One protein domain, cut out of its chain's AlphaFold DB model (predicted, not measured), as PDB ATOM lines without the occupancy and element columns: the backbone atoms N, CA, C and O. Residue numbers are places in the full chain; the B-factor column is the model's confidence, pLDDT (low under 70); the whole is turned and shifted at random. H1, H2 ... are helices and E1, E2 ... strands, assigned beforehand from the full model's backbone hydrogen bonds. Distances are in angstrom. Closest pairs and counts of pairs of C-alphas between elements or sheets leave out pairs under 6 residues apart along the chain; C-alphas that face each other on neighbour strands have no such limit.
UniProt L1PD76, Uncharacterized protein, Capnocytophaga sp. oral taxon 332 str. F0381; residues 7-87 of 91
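AT A GLANCE: This is residues 7 to 87 of the 91 residues of an uncharacterized protein of Capnocytophaga sp. oral taxon 332 str. F0381 (UniProt L1PD76). A twisted sheet of five antiparallel strands, in the order E4 E3 E2 E1 E5, has H1 slanting over one face, two layers in all; residues 60 to 70 arch past the other face from edge to edge. The printed part has 81 residues with five named strands, then one helix, class mixed. It is compact, with a radius of gyration of the C-alphas of 12.2 A, yet elongated, spanning 38 by 22 by 19 A.

IN THESE COORDINATES: E4, residues 48 to 59, spans 29.1 A and bends by 67 degrees at residue 56. E3, residues 36 to 45, spans 29.8 A; E2, 22 to 28, 19.6 A; E1, 14 to 18, begins at C-alpha 14 (252.456, 243.851, 228.832). E5 is 71 to 73. H1, 75 to 87, spans 18.2 A, ending at C-alpha 87 (273.426, 241.994, 233.682).

HOW THE PARTS SIT: E1 to E4 form a meander, each strand the antiparallel neighbour of the one before. Within hydrogen-bond range are N 43 and O 51 at 2.8 A for E3 and E4, N 25 and O 40 at 2.8 A for E2 and E3, N 15 and O 26 at 2.8 A for E1 and E2, and N 16 and O 71 at 2.8 A for E1 and E5. H1 is on the sheet, height 9.2 A, slantwise at 50 degrees to E2 on the local plane; the closest C-alphas of H1 and E4 are Ile 85 and Phe 52, 7.3 A. In H1 every O i to N i+4 pair is within hydrogen-bond range.

THE WHOLE: The C-alphas farthest apart, Gly 32 and Glu 46, are 38.0 A apart. The printed part has no cut; the E4 to E5 link is long. Residue 33 and residues 64 to 68 have pLDDT under 70.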
ATOM      1  N   LYS A   7     245.295 253.196 222.717       71.62
ATOM      2  CA  LYS A   7     243.902 253.129 223.201       71.62
ATOM      3  C   LYS A   7     243.369 251.702 223.383       71.62
ATOM      4  O   LYS A   7     242.352 251.518 224.047       71.62
ATOM      5  N   TYR A   8     244.020 250.712 222.778       77.38
ATOM      6  CA  TYR A   8     243.638 249.304 222.872       77.38
ATOM      7  C   TYR A   8     244.435 248.537 223.926       77.38
ATOM      8  O   TYR A   8     244.164 247.355 224.141       77.38
ATOM      9  N   LEU A   9     245.407 249.180 224.580       80.81
ATOM     10  CA  LEU A   9     246.186 248.539 225.627       80.81
ATOM     11  C   LEU A   9     245.329 248.363 226.887       80.81
ATOM     12  O   LEU A   9     244.581 249.261 227.281       80.81
ATOM     13  N   LYS A  10     245.419 247.183 227.502       88.81
ATOM     14  CA  LYS A  10     244.571 246.761 228.623       88.81
ATOM     15  C   LYS A  10     245.372 246.601 229.900       88.81
ATOM     16  O   LYS A  10     246.471 246.053 229.855       88.81
ATOM     17  N   ALA A  11     244.814 247.047 231.025       90.69
ATOM     18  CA  ALA A  11     245.488 246.939 232.317       90.69
ATOM     19  C   ALA A  11     245.805 245.476 232.659       90.69
ATOM     20  O   ALA A  11     245.065 244.563 232.294       90.69
ATOM     21  N   GLY A  12     246.940 245.262 233.322       90.88
ATOM     22  CA  GLY A  12     247.464 243.934 233.639       90.88
ATOM     23  C   GLY A  12     248.169 243.233 232.474       90.88
ATOM     24  O   GLY A  12     248.699 242.143 232.670       90.88
ATOM     25  N   ASN A  13     248.210 243.839 231.282       93.31
ATOM     26  CA  ASN A  13     248.937 243.296 230.139       93.31
ATOM     27  C   ASN A  13     250.244 244.044 229.889       93.31
ATOM     28  O   ASN A  13     250.399 245.226 230.212       93.31
ATOM     29  N   ILE A  14     251.168 243.327 229.260       93.44
ATOM     30  CA  ILE A  14     252.456 243.851 228.832       93.44
ATOM     31  C   ILE A  14     252.484 243.813 227.314       93.44
ATOM     32  O   ILE A  14     252.034 242.855 226.683       93.44
ATOM     33  N   TYR A  15     253.033 244.862 226.730       91.38
ATOM     34  CA  TYR A  15     253.208 244.994 225.301       91.38
ATOM     35  C   TYR A  15     254.656 245.322 224.994       91.38
ATOM     36  O   TYR A  15     255.375 245.857 225.840       91.38
ATOM     37  N   LYS A  16     255.080 244.994 223.780       91.38
ATOM     38  CA  LYS A  16     256.398 245.348 223.281       91.38
ATOM     39  C   LYS A  16     256.349 245.834 221.849       91.38
ATOM     40  O   LYS A  16     255.479 245.440 221.067       91.38
ATOM     41  N   GLU A  17     257.343 246.632 221.523       89.44
ATOM     42  CA  GLU A  17     257.719 246.978 220.168       89.44
ATOM     43  C   GLU A  17     259.230 246.782 220.033       89.44
ATOM     44  O   GLU A  17     259.975 247.100 220.956       89.44
ATOM     45  N   SER A  18     259.677 246.262 218.894       88.31
ATOM     46  CA  SER A  18     261.097 246.099 218.600       88.31
ATOM     47  C   SER A  18     261.405 246.604 217.194       88.31
ATOM     48  O   SER A  18     260.670 246.313 216.249       88.31
ATOM     49  N   SER A  19     262.508 247.331 217.070       87.94
ATOM     50  CA  SER A  19     263.227 247.626 215.833       87.94
ATOM     51  C   SER A  19     264.579 246.898 215.841       87.94
ATOM     52  O   SER A  19     264.874 246.140 216.765       87.94
ATOM     53  N   GLU A  20     265.407 247.124 214.820       86.00
ATOM     54  CA  GLU A  20     266.761 246.553 214.742       86.00
ATOM     55  C   GLU A  20     267.655 246.969 215.919       86.00
ATOM     56  O   GLU A  20     268.478 246.181 216.372       86.00
ATOM     57  N   THR A  21     267.475 248.185 216.439       90.81
ATOM     58  CA  THR A  21     268.364 248.779 217.448       90.81
ATOM     59  C   THR A  21     267.657 249.141 218.743       90.81
ATOM     60  O   THR A  21     268.303 249.585 219.686       90.81
ATOM     61  N   THR A  22     266.336 248.992 218.846       91.69
ATOM     62  CA  THR A  22     265.598 249.404 220.046       91.69
ATOM     63  C   THR A  22     264.479 248.432 220.362       91.69
ATOM     64  O   THR A  22     263.712 248.041 219.488       91.69
ATOM     65  N   THR A  23     264.336 248.068 221.632       92.00
ATOM     66  CA  THR A  23     263.142 247.389 222.134       92.00
ATOM     67  C   THR A  23     262.492 248.210 223.235       92.00
ATOM     68  O   THR A  23     263.141 248.678 224.168       92.00
ATOM     69  N   VAL A  24     261.181 248.359 223.117       91.25
ATOM     70  CA  VAL A  24     260.317 249.074 224.042       91.25
ATOM     71  C   VAL A  24     259.368 248.082 224.697       91.25
ATOM     72  O   VAL A  24     258.774 247.246 224.017       91.25
ATOM     73  N   TYR A  25     259.171 248.210 226.006       92.12
ATOM     74  CA  TYR A  25     258.166 247.472 226.762       92.12
ATOM     75  C   TYR A  25     257.231 248.423 227.506       92.12
ATOM     76  O   TYR A  25     257.673 249.387 228.132       92.12
ATOM     77  N   VAL A  26     255.938 248.103 227.483       90.94
ATOM     78  CA  VAL A  26     254.873 248.839 228.171       90.94
ATOM     79  C   VAL A  26     254.079 247.858 229.023       90.94
ATOM     80  O   VAL A  26     253.336 247.037 228.492       90.94
ATOM     81  N   GLU A  27     254.209 247.941 230.342       93.56
ATOM     82  CA  GLU A  27     253.320 247.250 231.279       93.56
ATOM     83  C   GLU A  27     252.210 248.217 231.690       93.56
ATOM     84  O   GLU A  27     252.471 249.248 232.311       93.56
ATOM     85  N   VAL A  28     250.967 247.903 231.331       92.06
ATOM     86  CA  VAL A  28     249.818 248.771 231.602       92.06
ATOM     87  C   VAL A  28     249.298 248.492 233.007       92.06
ATOM     88  O   VAL A  28     248.813 247.400 233.296       92.06
ATOM     89  N   LEU A  29     249.352 249.500 233.874       93.25
ATOM     90  CA  LEU A  29     248.896 249.413 235.261       93.25
ATOM     91  C   LEU A  29     247.428 249.827 235.402       93.25
ATOM     92  O   LEU A  29     246.696 249.246 236.198       93.25
ATOM     93  N   SER A  30     246.978 250.813 234.621       91.38
ATOM     94  CA  SER A  30     245.578 251.247 234.604       91.38
ATOM     95  C   SER A  30     245.155 251.817 233.247       91.38
ATOM     96  O   SER A  30     245.978 252.324 232.490       91.38
ATOM     97  N   GLU A  31     243.860 251.721 232.930       84.19
ATOM     98  CA  GLU A  31     243.287 252.159 231.648       84.19
ATOM     99  C   GLU A  31     242.823 253.627 231.662       84.19
ATOM    100  O   GLU A  31     242.658 254.260 232.707       84.19
ATOM    101  N   GLY A  32     242.549 254.157 230.468       74.19
ATOM    102  CA  GLY A  32     241.931 255.466 230.271       74.19
ATOM    103  C   GLY A  32     242.924 256.599 230.016       74.19
ATOM    104  O   GLY A  32     244.138 256.422 229.990       74.19
ATOM    105  N   ARG A  33     242.394 257.813 229.820       69.06
ATOM    106  CA  ARG A  33     243.180 259.002 229.422       69.06
ATOM    107  C   ARG A  33     244.262 259.399 230.437       69.06
ATOM    108  O   ARG A  33     245.206 260.092 230.077       69.06
ATOM    109  N   LYS A  34     244.117 258.967 231.691       80.69
ATOM    110  CA  LYS A  34     245.092 259.145 232.779       80.69
ATOM    111  C   LYS A  34     245.628 257.804 233.298       80.69
ATOM    112  O   LYS A  34     246.033 257.717 234.451       80.69
ATOM    113  N   GLY A  35     245.571 256.764 232.470       86.88
ATOM    114  CA  GLY A  35     246.116 255.458 232.804       86.88
ATOM    115  C   GLY A  35     247.622 255.530 233.051       86.88
ATOM    116  O   GLY A  35     248.314 256.396 232.503       86.88
ATOM    117  N   TYR A  36     248.113 254.620 233.882       91.62
ATOM    118  CA  TYR A  36     249.518 254.511 234.254       91.62
ATOM    119  C   TYR A  36     250.158 253.276 233.634       91.62
ATOM    120  O   TYR A  36     249.503 252.256 233.417       91.62
ATOM    121  N   CYS A  37     251.459 253.355 233.401       91.81
ATOM    122  CA  CYS A  37     252.268 252.243 232.930       91.81
ATOM    123  C   CYS A  37     253.671 252.264 233.533       91.81
ATOM    124  O   CYS A  37     254.200 253.321 233.894       91.81
ATOM    125  N   ASN A  38     254.307 251.097 233.542       92.88
ATOM    126  CA  ASN A  38     255.761 251.021 233.540       92.88
ATOM    127  C   ASN A  38     256.241 250.969 232.087       92.88
ATOM    128  O   ASN A  38     255.657 250.279 231.251       92.88
ATOM    129  N   TYR A  39     257.295 251.721 231.796       90.56
ATOM    130  CA  TYR A  39     257.835 251.908 230.460       90.56
ATOM    131  C   TYR A  39     259.335 251.647 230.473       90.56
ATOM    132  O   TYR A  39     260.058 252.198 231.308       90.56
ATOM    133  N   ILE A  40     259.797 250.798 229.563       92.44
ATOM    134  CA  ILE A  40     261.208 250.447 229.423       92.44
ATOM    135  C   ILE A  40     261.609 250.632 227.968       92.44
ATOM    136  O   ILE A  40     260.924 250.132 227.081       92.44
ATOM    137  N   THR A  41     262.744 251.282 227.743       92.25
ATOM    138  CA  THR A  41     263.408 251.362 226.440       92.25
ATOM    139  C   THR A  41     264.804 250.780 226.584       92.25
ATOM    140  O   THR A  41     265.509 251.127 227.529       92.25
ATOM    141  N   ILE A  42     265.198 249.906 225.667       93.69
ATOM    142  CA  ILE A  42     266.540 249.330 225.580       93.69
ATOM    143  C   ILE A  42     267.047 249.590 224.169       93.69
ATOM    144  O   ILE A  42     266.380 249.201 223.211       93.69
ATOM    145  N   THR A  43     268.201 250.231 224.051       94.19
ATOM    146  CA  THR A  43     268.889 250.475 222.785       94.19
ATOM    147  C   THR A  43     270.109 249.574 222.704       94.19
ATOM    148  O   THR A  43     270.869 249.460 223.669       94.19
ATOM    149  N   TYR A  44     270.292 248.956 221.547       93.31
ATOM    150  CA  TYR A  44     271.374 248.031 221.269       93.31
ATOM    151  C   TYR A  44     272.347 248.624 220.247       93.31
ATOM    152  O   TYR A  44     271.913 249.203 219.250       93.31
ATOM    153  N   GLU A  45     273.644 248.429 220.471       93.88
ATOM    154  CA  GLU A  45     274.713 248.672 219.496       93.88
ATOM    155  C   GLU A  45     275.502 247.373 219.338       93.88
ATOM    156  O   GLU A  45     275.831 246.724 220.325       93.88
ATOM    157  N   GLU A  46     275.716 246.935 218.094       90.38
ATOM    158  CA  GLU A  46     276.420 245.678 217.774       90.38
ATOM    159  C   GLU A  46     275.856 244.419 218.479       90.38
ATOM    160  O   GLU A  46     276.536 243.412 218.642       90.38
ATOM    161  N   GLY A  47     274.572 244.447 218.853       87.00
ATOM    162  CA  GLY A  47     273.892 243.347 219.548       87.00
ATOM    163  C   GLY A  47     274.018 243.379 221.074       87.00
ATOM    164  O   GLY A  47     273.377 242.571 221.749       87.00
ATOM    165  N   GLU A  48     274.765 244.332 221.629       89.75
ATOM    166  CA  GLU A  48     274.907 244.552 223.068       89.75
ATOM    167  C   GLU A  48     274.059 245.734 223.542       89.75
ATOM    168  O   GLU A  48     273.678 246.604 222.760       89.75
ATOM    169  N   VAL A  49     273.716 245.764 224.832       93.38
ATOM    170  CA  VAL A  49     272.972 246.890 225.416       93.38
ATOM    171  C   VAL A  49     273.884 248.115 225.472       93.38
ATOM    172  O   VAL A  49     274.806 248.150 226.279       93.38
ATOM    173  N   SER A  50     273.583 249.135 224.667       94.00
ATOM    174  CA  SER A  50     274.287 250.426 224.686       94.00
ATOM    175  C   SER A  50     273.687 251.355 225.743       94.00
ATOM    176  O   SER A  50     274.377 251.848 226.637       94.00
ATOM    177  N   THR A  51     272.366 251.556 225.705       93.81
ATOM    178  CA  THR A  51     271.657 252.424 226.656       93.81
ATOM    179  C   THR A  51     270.290 251.861 227.015       93.81
ATOM    180  O   THR A  51     269.700 251.072 226.277       93.81
ATOM    181  N   PHE A  52     269.752 252.266 228.165       93.81
ATOM    182  CA  PHE A  52     268.389 251.921 228.554       93.81
ATOM    183  C   PHE A  52     267.733 253.036 229.377       93.81
ATOM    184  O   PHE A  52     268.399 253.849 230.017       93.81
ATOM    185  N   SER A  53     266.400 253.056 229.390       91.62
ATOM    186  CA  SER A  53     265.584 253.936 230.226       91.62
ATOM    187  C   SER A  53     264.479 253.132 230.897       91.62
ATOM    188  O   SER A  53     263.806 252.335 230.246       91.62
ATOM    189  N   VAL A  54     264.274 253.351 232.197       91.69
ATOM    190  CA  VAL A  54     263.187 252.735 232.967       91.69
ATOM    191  C   VAL A  54     262.379 253.840 233.633       91.69
ATOM    192  O   VAL A  54     262.883 254.555 234.499       91.69
ATOM    193  N   LYS A  55     261.105 253.960 233.259       92.06
ATOM    194  CA  LYS A  55     260.146 254.895 233.857       92.06
ATOM    195  C   LYS A  55     259.036 254.091 234.526       92.06
ATOM    196  O   LYS A  55     258.399 253.254 233.889       92.06
ATOM    197  N   LYS A  56     258.806 254.326 235.816       93.06
ATOM    198  CA  LYS A  56     257.758 253.645 236.591       93.06
ATOM    199  C   LYS A  56     256.589 254.581 236.847       93.06
ATOM    200  O   LYS A  56     256.816 255.769 237.057       93.06
ATOM    201  N   ASN A  57     255.372 254.037 236.889       91.94
ATOM    202  CA  ASN A  57     254.146 254.801 237.160       91.94
ATOM    203  C   ASN A  57     254.029 256.071 236.295       91.94
ATOM    204  O   ASN A  57     253.618 257.133 236.764       91.94
ATOM    205  N   GLN A  58     254.409 255.962 235.024       90.12
ATOM    206  CA  GLN A  58     254.347 257.051 234.063       90.12
ATOM    207  C   GLN A  58     252.933 257.126 233.473       90.12
ATOM    208  O   GLN A  58     252.282 256.101 233.276       90.12
ATOM    209  N   LEU A  59     252.450 258.329 233.163       89.31
ATOM    210  CA  LEU A  59     251.182 258.494 232.450       89.31
ATOM    211  C   LEU A  59     251.307 257.933 231.027       89.31
ATOM    212  O   LEU A  59     252.182 258.365 230.276       89.31
ATOM    213  N   ILE A  60     250.403 257.039 230.626       83.75
ATOM    214  CA  ILE A  60     250.481 256.320 229.337       83.75
ATOM    215  C   ILE A  60     250.597 257.280 228.146       83.75
ATOM    216  O   ILE A  60     251.349 257.023 227.213       83.75
ATOM    217  N   PHE A  61     249.906 258.424 228.180       80.38
ATOM    218  CA  PHE A  61     249.935 259.397 227.079       80.38
ATOM    219  C   PHE A  61     251.263 260.160 226.938       80.38
ATOM    220  O   PHE A  61     251.452 260.853 225.941       80.38
ATOM    221  N   THR A  62     252.140 260.088 227.943       80.75
ATOM    222  CA  THR A  62     253.458 260.746 227.943       80.75
ATOM    223  C   THR A  62     254.568 259.842 227.428       80.75
ATOM    224  O   THR A  62     255.702 260.294 227.286       80.75
ATOM    225  N   ILE A  63     254.261 258.569 227.163       77.44
ATOM    226  CA  ILE A  63     255.160 257.718 226.399       77.44
ATOM    227  C   ILE A  63     255.277 258.352 225.014       77.44
ATOM    228  O   ILE A  63     254.270 258.532 224.322       77.44
ATOM    229  N   GLU A  64     256.498 258.746 224.645       63.41
ATOM    230  CA  GLU A  64     256.800 259.200 223.292       63.41
ATOM    231  C   GLU A  64     256.276 258.145 222.328       63.41
ATOM    232  O   GLU A  64     256.494 256.950 222.525       63.41
ATOM    233  N   ARG A  65     255.489 258.588 221.344       62.38
ATOM    234  CA  ARG A  65     254.792 257.727 220.387       62.38
ATOM    235  C   ARG A  65     255.799 257.109 219.419       62.38
ATOM    236  O   ARG A  65     255.778 257.392 218.227       62.38
ATOM    237  N   TYR A  66     256.695 256.283 219.939       58.09
ATOM    238  CA  TYR A  66     257.391 255.275 219.174       58.09
ATOM    239  C   TYR A  66     256.286 254.348 218.685       58.09
ATOM    240  O   TYR A  66     255.615 253.710 219.492       58.09
ATOM    241  N   ASN A  67     255.948 254.555 217.412       52.69
ATOM    242  CA  ASN A  67     255.239 253.687 216.487       52.69
ATOM    243  C   ASN A  67     254.123 252.793 217.072       52.69
ATOM    244  O   ASN A  67     254.275 251.968 217.960       52.69
ATOM    245  N   GLU A  68     252.933 252.908 216.488       60.47
ATOM    246  CA  GLU A  68     251.684 252.293 216.965       60.47
ATOM    247  C   GLU A  68     251.613 250.758 216.775       60.47
ATOM    248  O   GLU A  68     250.533 250.189 216.609       60.47
ATOM    249  N   LYS A  69     252.757 250.061 216.760       77.00
ATOM    250  CA  LYS A  69     252.889 248.631 216.459       77.00
ATOM    251  C   LYS A  69     253.194 247.775 217.681       77.00
ATOM    252  O   LYS A  69     253.907 246.778 217.583       77.00
ATOM    253  N   TYR A  70     252.577 248.098 218.813       83.75
ATOM    254  CA  TYR A  70     252.660 247.255 219.997       83.75
ATOM    255  C   TYR A  70     252.085 245.865 219.729       83.75
ATOM    256  O   TYR A  70     250.989 245.700 219.180       83.75
ATOM    257  N   THR A  71     252.831 244.857 220.166       89.50
ATOM    258  CA  THR A  71     252.420 243.456 220.182       89.50
ATOM    259  C   THR A  71     252.353 242.959 221.623       89.50
ATOM    260  O   THR A  71     253.103 243.456 222.467       89.50
ATOM    261  N   PRO A  72     251.458 242.012 221.951       91.06
ATOM    262  CA  PRO A  72     251.438 241.406 223.277       91.06
ATOM    263  C   PRO A  72     252.805 240.819 223.646       91.06
ATOM    264  O   PRO A  72     253.457 240.169 222.829       91.06
ATOM    265  N   CYS A  73     253.221 241.048 224.885       90.88
ATOM    266  CA  CYS A  73     254.464 240.561 225.460       90.88
ATOM    267  C   CYS A  73     254.144 239.708 226.686       90.88
ATOM    268  O   CYS A  73     253.298 240.062 227.511       90.88
ATOM    269  N   THR A  74     254.822 238.575 226.828       91.69
ATOM    270  CA  THR A  74     254.655 237.730 228.007       91.69
ATOM    271  C   THR A  74     255.448 238.271 229.193       91.69
ATOM    272  O   THR A  74     256.505 238.889 229.053       91.69
ATOM    273  N   GLN A  75     255.003 237.950 230.407       91.12
ATOM    274  CA  GLN A  75     255.740 238.319 231.618       91.12
ATOM    275  C   GLN A  75     257.136 237.673 231.682       91.12
ATOM    276  O   GLN A  75     258.045 238.229 232.296       91.12
ATOM    277  N   LYS A  76     257.326 236.516 231.028       92.88
ATOM    278  CA  LYS A  76     258.633 235.857 230.894       92.88
ATOM    279  C   LYS A  76     259.595 236.704 230.058       92.88
ATOM    280  O   LYS A  76     260.719 236.927 230.492       92.88
ATOM    281  N   GLU A  77     259.152 237.188 228.901       90.25
ATOM    282  CA  GLU A  77     259.954 238.062 228.034       90.25
ATOM    283  C   GLU A  77     260.280 239.389 228.720       90.25
ATOM    284  O   GLU A  77     261.426 239.829 228.698       90.25
ATOM    285  N   PHE A  78     259.304 239.988 229.404       91.94
ATOM    286  CA  PHE A  78     259.519 241.227 230.150       91.94
ATOM    287  C   PHE A  78     260.550 241.064 231.278       91.94
ATOM    288  O   PHE A  78     261.458 241.879 231.432       91.94
ATOM    289  N   LYS A  79     260.466 239.968 232.045       92.88
ATOM    290  CA  LYS A  79     261.460 239.647 233.080       92.88
ATOM    291  C   LYS A  79     262.843 239.360 232.493       92.88
ATOM    292  O   LYS A  79     263.836 239.715 233.121       92.88
ATOM    293  N   ALA A  80     262.916 238.742 231.315       92.62
ATOM    294  CA  ALA A  80     264.184 238.522 230.624       92.62
ATOM    295  C   ALA A  80     264.844 239.853 230.235       92.62
ATOM    296  O   ALA A  80     266.022 240.033 230.517       92.62
ATOM    297  N   ALA A  81     264.081 240.818 229.715       90.81
ATOM    298  CA  ALA A  81     264.591 242.156 229.408       90.81
ATOM    299  C   ALA A  81     265.123 242.889 230.653       90.81
ATOM    300  O   ALA A  81     266.209 243.465 230.622       90.81
ATOM    301  N   LEU A  82     264.409 242.807 231.782       92.06
ATOM    302  CA  LEU A  82     264.893 243.340 233.062       92.06
ATOM    303  C   LEU A  82     266.194 242.671 233.521       92.06
ATOM    304  O   LEU A  82     267.062 243.341 234.079       92.06
ATOM    305  N   LYS A  83     266.334 241.359 233.295       93.44
ATOM    306  CA  LYS A  83     267.576 240.637 233.579       93.44
ATOM    307  C   LYS A  83     268.708 241.129 232.678       93.44
ATOM    308  O   LYS A  83     269.771 241.416 233.200       93.44
ATOM    309  N   THR A  84     268.466 241.302 231.380       90.31
ATOM    310  CA  THR A  84     269.452 241.840 230.431       90.31
ATOM    311  C   THR A  84     269.961 243.221 230.850       90.31
ATOM    312  O   THR A  84     271.167 243.425 230.886       90.31
ATOM    313  N   ILE A  85     269.069 244.133 231.257       91.38
ATOM    314  CA  ILE A  85     269.462 245.444 231.813       91.38
ATOM    315  C   ILE A  85     270.302 245.279 233.086       91.38
ATOM    316  O   ILE A  85     271.270 245.996 233.304       91.38
ATOM    317  N   LYS A  86     269.912 244.360 233.974       91.31
ATOM    318  CA  LYS A  86     270.644 244.134 235.222       91.31
ATOM    319  C   LYS A  86     272.046 243.583 234.957       91.31
ATOM    320  O   LYS A  86     272.991 244.040 235.587       91.31
ATOM    321  N   ASP A  87     272.159 242.623 234.047       91.38
ATOM    322  CA  ASP A  87     273.426 241.994 233.682       91.38
ATOM    323  C   ASP A  87     274.362 243.006 232.991       91.38
ATOM    324  O   ASP A  87     275.559 242.986 233.248       91.38
TER     325      ASP A  87